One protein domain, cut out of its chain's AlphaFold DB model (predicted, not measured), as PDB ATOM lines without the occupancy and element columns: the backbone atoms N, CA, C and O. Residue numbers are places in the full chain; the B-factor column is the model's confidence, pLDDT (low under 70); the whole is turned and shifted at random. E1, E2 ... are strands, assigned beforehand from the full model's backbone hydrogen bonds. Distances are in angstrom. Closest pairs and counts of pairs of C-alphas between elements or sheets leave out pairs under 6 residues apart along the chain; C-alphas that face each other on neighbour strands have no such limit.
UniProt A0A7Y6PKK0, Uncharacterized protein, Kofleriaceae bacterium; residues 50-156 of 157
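This is residues 50 to 156 of the 157 residues of an uncharacterized protein of Kofleriaceae bacterium (UniProt A0A7Y6PKK0). The domain is a closed barrel of eight strands, set round the ring in chain order and shut where E8 meets E1. E4 bends as it passes along the wall, its early part beside E3 and its late part beside E5, and a long loop of residues 114 to 125 joins E5 to E6. The printed part has 107 residues, with no named helix and eight named strands, E1 to E8, all antiparallel to their neighbours; the class is all strand. It is compact, with a radius of gyration of the C-alphas of 13.7 A, and spans 38 by 32 by 23 A.

Find C-alpha 50 at (-13.332, -51.550, -20.120); from there E1, residues 50 to 55, runs 16.6 A. E2 is residues 67 to 71, 12.6 A, and E3 is residues 77 to 83, 19.6 A. The longest strand, E4, residues 89 to 100, runs 28.6 A from C-alpha 89 at (-14.320, -44.223, -33.975) and bends by 63 degrees at residue 97. E5 is residues 111 to 113, 6.8 A, E6 is residues 126 to 133, 21.2 A, and E7 is residues 140 to 146, 17.7 A. E8, residues 149 to 155, runs 19.5 A to C-alpha 155 at (-16.640, -45.050, -15.678).

Walk round the barrel from E1 to E8, a meander in which each strand is the antiparallel neighbour of the one before. E1 and E2 form a hairpin at 154 degrees, with N 52 and O 68 2.8 A apart. Between E2 and E3, look at N 69 and O 80, 2.8 A. Between E3 and E4, N 79 and O 94 are 2.8 A apart. E4 is staggered: residues 89 to 96 pair with E3 and residues 97 to 100 with E5, where N 99 and O 111 are 2.8 A apart. Between E5 and E6, N 112 and O 127 are 2.8 A apart; between E6 and E7, N 130 and O 143 are 2.8 A apart; between E7 and E8, N 144 and O 151 are 2.8 A apart. The ring closes between E8 and E1 at 123 degrees, with N 55 and O 152 2.8 A apart. Each of these N and O pairs is within hydrogen-bond range. Among the pairs that stay apart are E2 and E6, and E4 and E8.

The two C-alphas farthest apart, those of Asn 119 and Lys 136, are 42.9 A apart. The printed part has no cut. The links E1 to E2 and E5 to E6 are long; the C-alphas of residues 114 to 125 lie 13 to 23 A from the mean of all C-alphas. In the link from E4 to E5, residues 103 to 104 pair briefly with residues 107 to 108, antiparallel. The mean pLDDT of the printed part is 92.1, and no printed residue is under 70.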
ATOM      1  N   THR A  50     -12.793 -52.541 -21.055       93.31
ATOM      2  CA  THR A  50     -13.332 -51.550 -20.120       93.31
ATOM      3  C   THR A  50     -13.028 -50.159 -20.649       93.31
ATOM      4  O   THR A  50     -11.858 -49.807 -20.763       93.31
ATOM      5  N   CYS A  51     -14.056 -49.367 -20.943       94.19
ATOM      6  CA  CYS A  51     -13.894 -47.996 -21.419       94.19
ATOM      7  C   CYS A  51     -14.129 -46.973 -20.304       94.19
ATOM      8  O   CYS A  51     -15.019 -47.135 -19.468       94.19
ATOM      9  N   PHE A  52     -13.324 -45.917 -20.329       96.06
ATOM     10  CA  PHE A  52     -13.383 -44.780 -19.425       96.06
ATOM     11  C   PHE A  52     -13.575 -43.508 -20.240       96.06
ATOM     12  O   PHE A  52     -12.858 -43.290 -21.214       96.06
ATOM     13  N   GLU A  53     -14.511 -42.660 -19.833       96.31
ATOM     14  CA  GLU A  53     -14.620 -41.308 -20.367       96.31
ATOM     15  C   GLU A  53     -13.439 -40.480 -19.880       96.31
ATOM     16  O   GLU A  53     -13.050 -40.595 -18.714       96.31
ATOM     17  N   LEU A  54     -12.904 -39.626 -20.747       96.25
ATOM     18  CA  LEU A  54     -11.845 -38.684 -20.418       96.25
ATOM     19  C   LEU A  54     -12.389 -37.257 -20.309       96.25
ATOM     20  O   LEU A  54     -13.242 -36.819 -21.084       96.25
ATOM     21  N   SER A  55     -11.851 -36.511 -19.352       96.31
ATOM     22  CA  SER A  55     -12.051 -35.074 -19.198       96.31
ATOM     23  C   SER A  55     -10.717 -34.401 -18.895       96.31
ATOM     24  O   SER A  55      -9.877 -34.930 -18.168       96.31
ATOM     25  N   LYS A  56     -10.518 -33.199 -19.436       95.06
ATOM     26  CA  LYS A  56      -9.311 -32.411 -19.177       95.06
ATOM     27  C   LYS A  56      -9.267 -31.864 -17.748       95.06
ATOM     28  O   LYS A  56      -8.186 -31.753 -17.186       95.06
ATOM     29  N   ASP A  57     -10.417 -31.508 -17.177       94.25
ATOM     30  CA  ASP A  57     -10.510 -30.797 -15.892       94.25
ATOM     31  C   ASP A  57     -11.264 -31.568 -14.796       94.25
ATOM     32  O   ASP A  57     -11.276 -31.137 -13.644       94.25
ATOM     33  N   GLY A  58     -11.916 -32.682 -15.149       94.19
ATOM     34  CA  GLY A  58     -12.707 -33.507 -14.234       94.19
ATOM     35  C   GLY A  58     -14.011 -32.862 -13.756       94.19
ATOM     36  O   GLY A  58     -14.770 -33.500 -13.024       94.19
ATOM     37  N   LYS A  59     -14.296 -31.623 -14.171       92.56
ATOM     38  CA  LYS A  59     -15.480 -30.848 -13.777       92.56
ATOM     39  C   LYS A  59     -16.556 -30.925 -14.847       92.56
ATOM     40  O   LYS A  59     -17.719 -31.165 -14.530       92.56
ATOM     41  N   ALA A  60     -16.166 -30.739 -16.105       91.75
ATOM     42  CA  ALA A  60     -17.058 -30.833 -17.247       91.75
ATOM     43  C   ALA A  60     -16.810 -32.138 -18.005       91.75
ATOM     44  O   ALA A  60     -15.671 -32.522 -18.281       91.75
ATOM     45  N   TRP A  61     -17.898 -32.811 -18.367       91.88
ATOM     46  CA  TRP A  61     -17.865 -34.046 -19.141       91.88
ATOM     47  C   TRP A  61     -18.604 -33.821 -20.452       91.88
ATOM     48  O   TRP A  61     -19.745 -33.357 -20.459       91.88
ATOM     49  N   SER A  62     -17.924 -34.098 -21.564       90.56
ATOM     50  CA  SER A  62     -18.496 -33.919 -22.897       90.56
ATOM     51  C   SER A  62     -19.692 -34.851 -23.098       90.56
ATOM     52  O   SER A  62     -19.686 -35.987 -22.631       90.56
ATOM     53  N   LYS A  63     -20.699 -34.394 -23.853       88.81
ATOM     54  CA  LYS A  63     -21.785 -35.264 -24.345       88.81
ATOM     55  C   LYS A  63     -21.284 -36.295 -25.360       88.81
ATOM     56  O   LYS A  63     -21.946 -37.297 -25.596       88.81
ATOM     57  N   THR A  64     -20.126 -36.034 -25.958       89.69
ATOM     58  CA  THR A  64     -19.402 -36.932 -26.858       89.69
ATOM     59  C   THR A  64     -17.983 -37.105 -26.304       89.69
ATOM     60  O   THR A  64     -17.048 -36.469 -26.802       89.69
ATOM     61  N   PRO A  65     -17.818 -37.831 -25.184       90.38
ATOM     62  CA  PRO A  65     -16.533 -37.939 -24.514       90.38
ATOM     63  C   PRO A  65     -15.548 -38.747 -25.358       90.38
ATOM     64  O   PRO A  65     -15.926 -39.681 -26.065       90.38
ATOM     65  N   GLU A  66     -14.273 -38.390 -25.252       94.56
ATOM     66  CA  GLU A  66     -13.203 -39.285 -25.674       94.56
ATOM     67  C   GLU A  66     -13.152 -40.461 -24.701       94.56
ATOM     68  O   GLU A  66     -13.350 -40.295 -23.493       94.56
ATOM     69  N   LEU A  67     -12.911 -41.653 -25.234       95.56
ATOM     70  CA  LEU A  67     -12.913 -42.888 -24.468       95.56
ATOM     71  C   LEU A  67     -11.528 -43.517 -24.490       95.56
ATOM     72  O   LEU A  67     -10.970 -43.764 -25.557       95.56
ATOM     73  N   LEU A  68     -11.014 -43.853 -23.314       96.75
ATOM     74  CA  LEU A  68      -9.862 -44.729 -23.154       96.75
ATOM     75  C   LEU A  68     -10.361 -46.133 -22.818       96.75
ATOM     76  O   LEU A  68     -10.929 -46.348 -21.751       96.75
ATOM     77  N   CYS A  69     -10.163 -47.090 -23.714       95.81
ATOM     78  CA  CYS A  69     -10.600 -48.470 -23.547       95.81
ATOM     79  C   CYS A  69      -9.407 -49.385 -23.279       95.81
ATOM     80  O   CYS A  69      -8.478 -49.441 -24.077       95.81
ATOM     81  N   VAL A  70      -9.448 -50.125 -22.174       95.56
ATOM     82  CA  VAL A  70      -8.418 -51.088 -21.769       95.56
ATOM     83  C   VAL A  70      -8.949 -52.499 -21.999       95.56
ATOM     84  O   VAL A  70      -9.973 -52.879 -21.426       95.56
ATOM     85  N   GLY A  71      -8.269 -53.268 -22.849       93.81
ATOM     86  CA  GLY A  71      -8.597 -54.664 -23.123       93.81
ATOM     87  C   GLY A  71      -8.387 -55.581 -21.915       93.81
ATOM     88  O   GLY A  71      -7.637 -55.280 -20.985       93.81
ATOM     89  N   SER A  72      -9.058 -56.728 -21.930       86.25
ATOM     90  CA  SER A  72      -8.859 -57.803 -20.960       86.25
ATOM     91  C   SER A  72      -7.555 -58.564 -21.215       86.25
ATOM     92  O   SER A  72      -7.273 -58.929 -22.356       86.25
ATOM     93  N   GLY A  73      -6.803 -58.875 -20.159       82.94
ATOM     94  CA  GLY A  73      -5.607 -59.717 -20.225       82.94
ATOM     95  C   GLY A  73      -4.523 -59.291 -19.236       82.94
ATOM     96  O   GLY A  73      -4.699 -58.333 -18.478       82.94
ATOM     97  N   ASP A  74      -3.402 -60.013 -19.269       75.12
ATOM     98  CA  ASP A  74      -2.239 -59.766 -18.400       75.12
ATOM     99  C   ASP A  74      -0.950 -59.470 -19.186       75.12
ATOM    100  O   ASP A  74       0.012 -58.949 -18.627       75.12
ATOM    101  N   LYS A  75      -0.926 -59.768 -20.490       85.00
ATOM    102  CA  LYS A  75       0.190 -59.501 -21.408       85.00
ATOM    103  C   LYS A  75      -0.363 -58.968 -22.719       85.00
ATOM    104  O   LYS A  75      -1.427 -59.423 -23.130       85.00
ATOM    105  N   ASN A  76       0.362 -58.057 -23.369       88.38
ATOM    106  CA  ASN A  76      -0.029 -57.484 -24.658       88.38
ATOM    107  C   ASN A  76      -1.493 -56.982 -24.671       88.38
ATOM    108  O   ASN A  76      -2.339 -57.394 -25.463       88.38
ATOM    109  N   ILE A  77      -1.794 -56.118 -23.710       93.06
ATOM    110  CA  ILE A  77      -3.089 -55.485 -23.518       93.06
ATOM    111  C   ILE A  77      -3.235 -54.364 -24.543       93.06
ATOM    112  O   ILE A  77      -2.433 -53.429 -24.579       93.06
ATOM    113  N   ALA A  78      -4.290 -54.452 -25.351       93.81
ATOM    114  CA  ALA A  78      -4.694 -53.370 -26.232       93.81
ATOM    115  C   ALA A  78      -5.307 -52.231 -25.404       93.81
ATOM    116  O   ALA A  78      -6.289 -52.432 -24.685       93.81
ATOM    117  N   ILE A  79      -4.726 -51.040 -25.506       95.19
ATOM    118  CA  ILE A  79      -5.290 -49.800 -24.985       95.19
ATOM    119  C   ILE A  79      -5.649 -48.906 -26.162       95.19
ATOM    120  O   ILE A  79      -4.777 -48.456 -26.906       95.19
ATOM    121  N   THR A  80      -6.941 -48.650 -26.317       95.56
ATOM    122  CA  THR A  80      -7.517 -47.964 -27.471       95.56
ATOM    123  C   THR A  80      -8.091 -46.616 -27.065       95.56
ATOM    124  O   THR A  80      -8.900 -46.537 -26.141       95.56
ATOM    125  N   LEU A  81      -7.721 -45.561 -27.785       95.50
ATOM    126  CA  LEU A  81      -8.371 -44.258 -27.717       95.50
ATOM    127  C   LEU A  81      -9.475 -44.197 -28.775       95.50
ATOM    128  O   LEU A  81      -9.224 -44.455 -29.954       95.50
ATOM    129  N   LYS A  82     -10.689 -43.838 -28.362       95.00
ATOM    130  CA  LYS A  82     -11.838 -43.656 -29.253       95.00
ATOM    131  C   LYS A  82     -12.423 -42.259 -29.101       95.00
ATOM    132  O   LYS A  82     -12.389 -41.678 -28.019       95.00
ATOM    133  N   THR A  83     -12.984 -41.735 -30.179       93.31
ATOM    134  CA  THR A  83     -13.674 -40.442 -30.210       93.31
ATOM    135  C   THR A  83     -14.925 -40.527 -31.072       93.31
ATOM    136  O   THR A  83     -15.097 -41.468 -31.840       93.31
ATOM    137  N   GLY A  84     -15.794 -39.529 -30.970       78.56
ATOM    138  CA  GLY A  84     -17.061 -39.499 -31.688       78.56
ATOM    139  C   GLY A  84     -18.145 -40.308 -30.979       78.56
ATOM    140  O   GLY A  84     -17.926 -41.388 -30.446       78.56
ATOM    141  N   MET A  85     -19.348 -39.752 -30.950       76.38
ATOM    142  CA  MET A  85     -20.574 -40.413 -30.504       76.38
ATOM    143  C   MET A  85     -21.683 -40.022 -31.492       76.38
ATOM    144  O   MET A  85     -21.607 -38.929 -32.058       76.38
ATOM    145  N   PRO A  86     -22.698 -40.877 -31.737       80.75
ATOM    146  CA  PRO A  86     -23.041 -42.109 -31.010       80.75
ATOM    147  C   PRO A  86     -22.223 -43.344 -31.410       80.75
ATOM    148  O   PRO A  86     -22.336 -44.377 -30.760       80.75
ATOM    149  N   THR A  87     -21.412 -43.254 -32.464       86.19
ATOM    150  CA  THR A  87     -20.581 -44.362 -32.946       86.19
ATOM    151  C   THR A  87     -19.109 -44.024 -32.715       86.19
ATOM    152  O   THR A  87     -18.540 -43.275 -33.509       86.19
ATOM    153  N   PRO A  88     -18.488 -44.539 -31.636       87.31
ATOM    154  CA  PRO A  88     -17.079 -44.302 -31.361       87.31
ATOM    155  C   PRO A  88     -16.186 -44.828 -32.476       87.31
ATOM    156  O   PRO A  88     -16.195 -46.018 -32.791       87.31
ATOM    157  N   MET A  89     -15.388 -43.931 -33.038       92.31
ATOM    158  CA  MET A  89     -14.320 -44.223 -33.975       92.31
ATOM    159  C   MET A  89     -13.015 -44.414 -33.207       92.31
ATOM    160  O   MET A  89     -12.664 -43.623 -32.331       92.31
ATOM    161  N   GLU A  90     -12.287 -45.470 -33.544       94.81
ATOM    162  CA  GLU A  90     -10.939 -45.693 -33.040       94.81
ATOM    163  C   GLU A  90      -9.966 -44.670 -33.630       94.81
ATOM    164  O   GLU A  90      -9.895 -44.489 -34.844       94.81
ATOM    165  N   VAL A  91      -9.227 -43.994 -32.752       94.31
ATOM    166  CA  VAL A  91      -8.206 -43.005 -33.120       94.31
ATOM    167  C   VAL A  91      -6.822 -43.637 -33.087       94.31
ATOM    168  O   VAL A  91      -6.004 -43.391 -33.968       94.31
ATOM    169  N   ALA A  92      -6.552 -44.438 -32.058       92.75
ATOM    170  CA  ALA A  92      -5.276 -45.110 -31.880       92.75
ATOM    171  C   ALA A  92      -5.442 -46.343 -30.994       92.75
ATOM    172  O   ALA A  92      -6.210 -46.308 -30.032       92.75
ATOM    173  N   THR A  93      -4.654 -47.381 -31.263       93.50
ATOM    174  CA  THR A  93      -4.498 -48.540 -30.384       93.50
ATOM    175  C   THR A  93      -3.024 -48.760 -30.092       93.50
ATOM    176  O   THR A  93      -2.188 -48.784 -30.994       93.50
ATOM    177  N   PHE A  94      -2.714 -48.927 -28.811       91.44
ATOM    178  CA  PHE A  94      -1.389 -49.263 -28.321       91.44
ATOM    179  C   PHE A  94      -1.419 -50.633 -27.667       91.44
ATOM    180  O   PHE A  94      -2.350 -50.964 -26.939       91.44
ATOM    181  N   HIS A  95      -0.369 -51.405 -27.893       91.94
ATOM    182  CA  HIS A  95      -0.181 -52.696 -27.255       91.94
ATOM    183  C   HIS A  95       0.854 -52.545 -26.146       91.94
ATOM    184  O   HIS A  95       2.022 -52.252 -26.409       91.94
ATOM    185  N   PHE A  96       0.412 -52.714 -24.904       93.81
ATOM    186  CA  PHE A  96       1.253 -52.575 -23.723       93.81
ATOM    187  C   PHE A  96       1.272 -53.849 -22.898       93.81
ATOM    188  O   PHE A  96       0.343 -54.647 -22.929       93.81
ATOM    189  N   ASP A  97       2.302 -53.996 -22.079       93.31
ATOM    190  CA  ASP A  97       2.267 -54.946 -20.983       93.31
ATOM    191  C   ASP A  97       1.811 -54.266 -19.706       93.31
ATOM    192  O   ASP A  97       2.131 -53.105 -19.435       93.31
ATOM    193  N   LEU A  98       1.110 -55.040 -18.887       94.31
ATOM    194  CA  LEU A  98       0.825 -54.685 -17.512       94.31
ATOM    195  C   LEU A  98       2.125 -54.746 -16.705       94.31
ATOM    196  O   LEU A  98       2.680 -55.820 -16.485       94.31
ATOM    197  N   LYS A  99       2.620 -53.591 -16.263       93.38
ATOM    198  CA  LYS A  99       3.814 -53.504 -15.412       93.38
ATOM    199  C   LYS A  99       3.466 -53.681 -13.944       93.38
ATOM    200  O   LYS A  99       4.204 -54.328 -13.210       93.38
ATOM    201  N   SER A 100       2.341 -53.112 -13.527       93.38
ATOM    202  CA  SER A 100       1.834 -53.239 -12.167       93.38
ATOM    203  C   SER A 100       0.315 -53.241 -12.186       93.38
ATOM    204  O   SER A 100      -0.301 -52.458 -12.907       93.38
ATOM    205  N   ARG A 101      -0.287 -54.122 -11.386       93.19
ATOM    206  CA  ARG A 101      -1.728 -54.144 -11.130       93.19
ATOM    207  C   ARG A 101      -1.950 -54.038  -9.642       93.19
ATOM    208  O   ARG A 101      -1.661 -54.969  -8.894       93.19
ATOM    209  N   VAL A 102      -2.500 -52.908  -9.232       92.75
ATOM    210  CA  VAL A 102      -2.849 -52.655  -7.839       92.75
ATOM    211  C   VAL A 102      -4.294 -52.182  -7.824       92.75
ATOM    212  O   VAL A 102      -4.609 -51.009  -8.024       92.75
ATOM    213  N   ARG A 103      -5.182 -53.156  -7.623       88.75
ATOM    214  CA  ARG A 103      -6.623 -52.963  -7.486       88.75
ATOM    215  C   ARG A 103      -7.022 -53.384  -6.082       88.75
ATOM    216  O   ARG A 103      -7.143 -54.574  -5.810       88.75
ATOM    217  N   CYS A 104      -7.182 -52.412  -5.196       86.25
ATOM    218  CA  CYS A 104      -7.691 -52.639  -3.849       86.25
ATOM    219  C   CYS A 104      -9.187 -52.306  -3.778       86.25
ATOM    220  O   CYS A 104      -9.801 -51.976  -4.797       86.25
ATOM    221  N   ILE A 105      -9.780 -52.427  -2.585       84.88
ATOM    222  CA  ILE A 105     -11.220 -52.220  -2.359       84.88
ATOM    223  C   ILE A 105     -11.685 -50.867  -2.910       84.88
ATOM    224  O   ILE A 105     -12.777 -50.779  -3.460       84.88
ATOM    225  N   ASP A 106     -10.849 -49.839  -2.810       90.00
ATOM    226  CA  ASP A 106     -11.171 -48.467  -3.178       90.00
ATOM    227  C   ASP A 106     -10.118 -47.819  -4.085       90.00
ATOM    228  O   ASP A 106     -10.114 -46.597  -4.218       90.00
ATOM    229  N   CYS A 107      -9.253 -48.597  -4.750       90.81
ATOM    230  CA  CYS A 107      -8.213 -48.045  -5.622       90.81
ATOM    231  C   CYS A 107      -8.039 -48.766  -6.964       90.81
ATOM    232  O   CYS A 107      -8.222 -49.981  -7.084       90.81
ATOM    233  N   ASN A 108      -7.620 -47.992  -7.966       94.94
ATOM    234  CA  ASN A 108      -7.012 -48.456  -9.207       94.94
ATOM    235  C   ASN A 108      -5.686 -47.712  -9.425       94.94
ATOM    236  O   ASN A 108      -5.687 -46.498  -9.637       94.94
ATOM    237  N   LYS A 109      -4.574 -48.449  -9.368       96.75
ATOM    238  CA  LYS A 109      -3.213 -47.957  -9.622       96.75
ATOM    239  C   LYS A 109      -2.514 -48.777 -10.718       96.75
ATOM    240  O   LYS A 109      -1.317 -49.042 -10.630       96.75
ATOM    241  N   ASP A 110      -3.276 -49.253 -11.705       95.81
ATOM    242  CA  ASP A 110      -2.741 -50.032 -12.823       95.81
ATOM    243  C   ASP A 110      -1.737 -49.210 -13.649       95.81
ATOM    244  O   ASP A 110      -1.972 -48.043 -13.973       95.81
ATOM    245  N   GLU A 111      -0.626 -49.838 -14.027       96.44
ATOM    246  CA  GLU A 111       0.402 -49.257 -14.886       96.44
ATOM    247  C   GLU A 111       0.669 -50.160 -16.090       96.44
ATOM    248  O   GLU A 111       0.974 -51.348 -15.947       96.44
ATOM    249  N   PHE A 112       0.602 -49.564 -17.278       95.75
ATOM    250  CA  PHE A 112       0.857 -50.203 -18.562       95.75
ATOM    251  C   PHE A 112       2.014 -49.502 -19.268       95.75
ATOM    252  O   PHE A 112       2.063 -48.274 -19.306       95.75
ATOM    253  N   ALA A 113       2.939 -50.261 -19.848       94.94
ATOM    254  CA  ALA A 113       4.042 -49.702 -20.629       94.94
ATOM    255  C   ALA A 113       4.550 -50.702 -21.672       94.94
ATOM    256  O   ALA A 113       4.198 -51.883 -21.645       94.94
ATOM    257  N   LEU A 114       5.390 -50.239 -22.599       91.50
ATOM    258  CA  LEU A 114       5.948 -51.094 -23.649       91.50
ATOM    259  C   LEU A 114       6.778 -52.250 -23.065       91.50
ATOM    260  O   LEU A 114       7.490 -52.107 -22.064       91.50
ATOM    261  N   THR A 115       6.707 -53.408 -23.720       80.31
ATOM    262  CA  THR A 115       7.522 -54.588 -23.394       80.31
ATOM    263  C   THR A 115       9.004 -54.328 -23.642       80.31
ATOM    264  O   THR A 115       9.834 -54.685 -22.814       80.31
ATOM    265  N   ASN A 116       9.324 -53.662 -24.757       80.12
ATOM    266  CA  ASN A 116      10.686 -53.362 -25.198       80.12
ATOM    267  C   ASN A 116      10.825 -51.857 -25.494       80.12
ATOM    268  O   ASN A 116      10.733 -51.443 -26.653       80.12
ATOM    269  N   PRO A 117      10.972 -51.015 -24.456       82.00
ATOM    270  CA  PRO A 117      11.065 -49.575 -24.643       82.00
ATOM    271  C   PRO A 117      12.340 -49.171 -25.393       82.00
ATOM    272  O   PRO A 117      12.276 -48.248 -26.190       82.00
ATOM    273  N   GLU A 118      13.467 -49.867 -25.225       85.62
ATOM    274  CA  GLU A 118      14.780 -49.447 -25.753       85.62
ATOM    275  C   GLU A 118      14.818 -49.251 -27.276       85.62
ATOM    276  O   GLU A 118      15.549 -48.399 -27.772       85.62
ATOM    277  N   ASN A 119      13.990 -49.994 -28.014       85.00
ATOM    278  CA  ASN A 119      13.944 -49.961 -29.479       85.00
ATOM    279  C   ASN A 119      12.780 -49.130 -30.038       85.00
ATOM    280  O   ASN A 119      12.539 -49.126 -31.245       85.00
ATOM    281  N   SER A 120      12.025 -48.450 -29.175       87.94
ATOM    282  CA  SER A 120      10.853 -47.675 -29.565       87.94
ATOM    283  C   SER A 120      11.104 -46.184 -29.404       87.94
ATOM    284  O   SER A 120      11.593 -45.724 -28.377       87.94
ATOM    285  N   ILE A 121      10.653 -45.387 -30.373       89.94
ATOM    286  CA  ILE A 121      10.582 -43.926 -30.209       89.94
ATOM    287  C   ILE A 121       9.604 -43.512 -29.093       89.94
ATOM    288  O   ILE A 121       9.655 -42.387 -28.604       89.94
ATOM    289  N   PHE A 122       8.732 -44.428 -28.662       88.94
ATOM    290  CA  PHE A 122       7.798 -44.261 -27.552       88.94
ATOM    291  C   PHE A 122       8.316 -44.909 -26.259       88.94
ATOM    292  O   PHE A 122       7.526 -45.317 -25.414       88.94
ATOM    293  N   ASN A 123       9.635 -45.016 -26.083       87.44
ATOM    294  CA  ASN A 123      10.293 -45.661 -24.937       87.44
ATOM    295  C   ASN A 123       9.875 -45.147 -23.546       87.44
ATOM    296  O   ASN A 123      10.042 -45.848 -22.553       87.44
ATOM    297  N   THR A 124       9.327 -43.936 -23.469       88.88
ATOM    298  CA  THR A 124       8.831 -43.309 -22.233       88.88
ATOM    299  C   THR A 124       7.308 -43.323 -22.117       88.88
ATOM    300  O   THR A 124       6.756 -42.818 -21.138       88.88
ATOM    301  N   LEU A 125       6.606 -43.879 -23.109       93.75
ATOM    302  CA  LEU A 125       5.155 -43.949 -23.106       93.75
ATOM    303  C   LEU A 125       4.691 -45.024 -22.120       93.75
ATOM    304  O   LEU A 125       4.939 -46.217 -22.293       93.75
ATOM    305  N   ALA A 126       3.979 -44.567 -21.099       95.44
ATOM    306  CA  ALA A 126       3.286 -45.397 -20.132       95.44
ATOM    307  C   ALA A 126       1.884 -44.832 -19.901       95.44
ATOM    308  O   ALA A 126       1.665 -43.624 -20.032       95.44
ATOM    309  N   ILE A 127       0.952 -45.709 -19.543       96.88
ATOM    310  CA  ILE A 127      -0.394 -45.350 -19.117       96.88
ATOM    311  C   ILE A 127      -0.536 -45.740 -17.653       96.88
ATOM    312  O   ILE A 127      -0.440 -46.916 -17.310       96.88
ATOM    313  N   LYS A 128      -0.731 -44.743 -16.789       97.69
ATOM    314  CA  LYS A 128      -0.785 -44.914 -15.333       97.69
ATOM    315  C   LYS A 128      -2.125 -44.450 -14.809       97.69
ATOM    316  O   LYS A 128      -2.481 -43.286 -14.993       97.69
ATOM    317  N   PHE A 129      -2.842 -45.342 -14.148       97.88
ATOM    318  CA  PHE A 129      -4.083 -45.021 -13.467       97.88
ATOM    319  C   PHE A 129      -3.803 -44.593 -12.029       97.88
ATOM    320  O   PHE A 129      -2.930 -45.127 -11.348       97.88
ATOM    321  N   ASP A 130      -4.576 -43.622 -11.574       97.69
ATOM    322  CA  ASP A 130      -4.692 -43.234 -10.183       97.69
ATOM    323  C   ASP A 130      -6.148 -42.890  -9.897       97.69
ATOM    324  O   ASP A 130      -6.591 -41.760 -10.092       97.69
ATOM    325  N   GLY A 131      -6.929 -43.883  -9.492       96.94
ATOM    326  CA  GLY A 131      -8.325 -43.645  -9.171       96.94
ATOM    327  C   GLY A 131      -8.857 -44.469  -8.029       96.94
ATOM    328  O   GLY A 131      -8.151 -45.250  -7.392       96.94
ATOM    329  N   LYS A 132     -10.143 -44.247  -7.790       95.88
ATOM    330  CA  LYS A 132     -10.943 -44.885  -6.762       95.88
ATOM    331  C   LYS A 132     -12.065 -45.678  -7.391       95.88
ATOM    332  O   LYS A 132     -12.678 -45.238  -8.366       95.88
ATOM    333  N   ARG A 133     -12.332 -46.840  -6.805       93.56
ATOM    334  CA  ARG A 133     -13.367 -47.771  -7.254       93.56
ATOM    335  C   ARG A 133     -14.465 -47.838  -6.212       93.56
ATOM    336  O   ARG A 133     -14.189 -48.006  -5.031       93.56
ATOM    337  N   ASP A 134     -15.705 -47.734  -6.659       92.19
ATOM    338  CA  ASP A 134     -16.860 -48.055  -5.840       92.19
ATOM    339  C   ASP A 134     -17.297 -49.487  -6.162       92.19
ATOM    340  O   ASP A 134     -17.795 -49.785  -7.249       92.19
ATOM    341  N   MET A 135     -17.100 -50.392  -5.205       87.06
ATOM    342  CA  MET A 135     -17.437 -51.809  -5.358       87.06
ATOM    343  C   MET A 135     -18.948 -52.067  -5.419       87.06
ATOM    344  O   MET A 135     -19.358 -53.092  -5.959       87.06
ATOM    345  N   LYS A 136     -19.779 -51.160  -4.887       89.75
ATOM    346  CA  LYS A 136     -21.242 -51.305  -4.900       89.75
ATOM    347  C   LYS A 136     -21.813 -50.902  -6.251       89.75
ATOM    348  O   LYS A 136     -22.564 -51.663  -6.856       89.75
ATOM    349  N   SER A 137     -21.451 -49.714  -6.730       91.06
ATOM    350  CA  SER A 137     -21.954 -49.203  -8.010       91.06
ATOM    351  C   SER A 137     -21.172 -49.737  -9.210       91.06
ATOM    352  O   SER A 137     -21.679 -49.727 -10.326       91.06
ATOM    353  N   GLY A 138     -19.945 -50.224  -9.007       89.06
ATOM    354  CA  GLY A 138     -19.006 -50.532 -10.085       89.06
ATOM    355  C   GLY A 138     -18.426 -49.283 -10.751       89.06
ATOM    356  O   GLY A 138     -17.678 -49.416 -11.726       89.06
ATOM    357  N   ALA A 139     -18.755 -48.089 -10.249       93.62
ATOM    358  CA  ALA A 139     -18.219 -46.843 -10.757       93.62
ATOM    359  C   ALA A 139     -16.729 -46.720 -10.435       93.62
ATOM    360  O   ALA A 139     -16.217 -47.264  -9.452       93.62
ATOM    361  N   GLU A 140     -16.026 -45.993 -11.287       95.50
ATOM    362  CA  GLU A 140     -14.607 -45.727 -11.110       95.50
ATOM    363  C   GLU A 140     -14.300 -44.302 -11.545       95.50
ATOM    364  O   GLU A 140     -14.825 -43.846 -12.558       95.50
ATOM    365  N   THR A 141     -13.476 -43.591 -10.782       96.88
ATOM    366  CA  THR A 141     -13.089 -42.208 -11.091       96.88
ATOM    367  C   THR A 141     -11.665 -41.941 -10.648       96.88
ATOM    368  O   THR A 141     -11.255 -42.427  -9.593       96.88
ATOM    369  N   GLY A 142     -10.936 -41.104 -11.371       97.44
ATOM    370  CA  GLY A 142      -9.604 -40.699 -10.952       97.44
ATOM    371  C   GLY A 142      -8.886 -39.862 -11.991       97.44
ATOM    372  O   GLY A 142      -9.515 -39.176 -12.797       97.44
ATOM    373  N   SER A 143      -7.565 -39.959 -11.971       98.12
ATOM    374  CA  SER A 143      -6.670 -39.401 -12.971       98.12
ATOM    375  C   SER A 143      -5.947 -40.519 -13.717       98.12
ATOM    376  O   SER A 143      -5.586 -41.542 -13.140       98.12
ATOM    377  N   VAL A 144      -5.735 -40.330 -15.012       98.06
ATOM    378  CA  VAL A 144      -4.936 -41.218 -15.854       98.06
ATOM    379  C   VAL A 144      -3.867 -40.392 -16.549       98.06
ATOM    380  O   VAL A 144      -4.155 -39.356 -17.146       98.06
ATOM    381  N   SER A 145      -2.618 -40.834 -16.451       97.44
ATOM    382  CA  SER A 145      -1.492 -40.218 -17.154       97.44
ATOM    383  C   SER A 145      -1.122 -41.057 -18.365       97.44
ATOM    384  O   SER A 145      -0.899 -42.255 -18.224       97.44
ATOM    385  N   ILE A 146      -1.047 -40.431 -19.539       94.88
ATOM    386  CA  ILE A 146      -0.594 -41.019 -20.802       94.88
ATOM    387  C   ILE A 146       0.691 -40.286 -21.197       94.88
ATOM    388  O   ILE A 146       0.672 -39.137 -21.647       94.88
ATOM    389  N   GLY A 147       1.832 -40.932 -20.967       92.94
ATOM    390  CA  GLY A 147       3.135 -40.284 -21.065       92.94
ATOM    391  C   GLY A 147       3.234 -39.106 -20.090       92.94
ATOM    392  O   GLY A 147       3.167 -39.290 -18.877       92.94
ATOM    393  N   LYS A 148       3.392 -37.889 -20.622       93.44
ATOM    394  CA  LYS A 148       3.509 -36.649 -19.830       93.44
ATOM    395  C   LYS A 148       2.178 -35.929 -19.608       93.44
ATOM    396  O   LYS A 148       2.136 -34.956 -18.860       93.44
ATOM    397  N   THR A 149       1.113 -36.365 -20.275       95.69
ATOM    398  CA  THR A 149      -0.191 -35.699 -20.219       95.69
ATOM    399  C   THR A 149      -1.093 -36.432 -19.240       95.69
ATOM    400  O   THR A 149      -1.128 -37.658 -19.239       95.69
ATOM    401  N   SER A 150      -1.829 -35.688 -18.417       97.00
ATOM    402  CA  SER A 150      -2.767 -36.244 -17.445       97.00
ATOM    403  C   SER A 150      -4.184 -35.774 -17.739       97.00
ATOM    404  O   SER A 150      -4.396 -34.631 -18.150       97.00
ATOM    405  N   PHE A 151      -5.136 -36.672 -17.527       97.38
ATOM    406  CA  PHE A 151      -6.563 -36.457 -17.711       97.38
ATOM    407  C   PHE A 151      -7.306 -36.972 -16.488       97.38
ATOM    408  O   PHE A 151      -6.842 -37.880 -15.802       97.38
ATOM    409  N   HIS A 152      -8.497 -36.445 -16.255       98.31
ATOM    410  CA  HIS A 152      -9.459 -37.085 -15.379       98.31
ATOM    411  C   HIS A 152     -10.202 -38.162 -16.154       98.31
ATOM    412  O   HIS A 152     -10.528 -37.974 -17.326       98.31
ATOM    413  N   TYR A 153     -10.493 -39.277 -15.498       97.94
ATOM    414  CA  TYR A 153     -11.282 -40.341 -16.092       97.94
ATOM    415  C   TYR A 153     -12.439 -40.747 -15.192       97.94
ATOM    416  O   TYR A 153     -12.373 -40.616 -13.963       97.94
ATOM    417  N   ARG A 154     -13.500 -41.258 -15.813       96.94
ATOM    418  CA  ARG A 154     -14.579 -41.928 -15.095       96.94
ATOM    419  C   ARG A 154     -15.148 -43.093 -15.881       96.94
ATOM    420  O   ARG A 154     -15.111 -43.120 -17.107       96.94
ATOM    421  N   ARG A 155     -15.755 -44.019 -15.155       94.50
ATOM    422  CA  ARG A 155     -16.640 -45.050 -15.678       94.50
ATOM    423  C   ARG A 155     -17.920 -45.016 -14.866       94.50
ATOM    424  O   ARG A 155     -17.904 -45.342 -13.678       94.50
ATOM    425  N   THR A 156     -19.009 -44.623 -15.506       87.06
ATOM    426  CA  THR A 156     -20.363 -44.801 -14.979       87.06
ATOM    427  C   THR A 156     -20.891 -46.148 -15.460       87.06
ATOM    428  O   THR A 156     -20.597 -46.549 -16.586       87.06
TER     429      THR A 156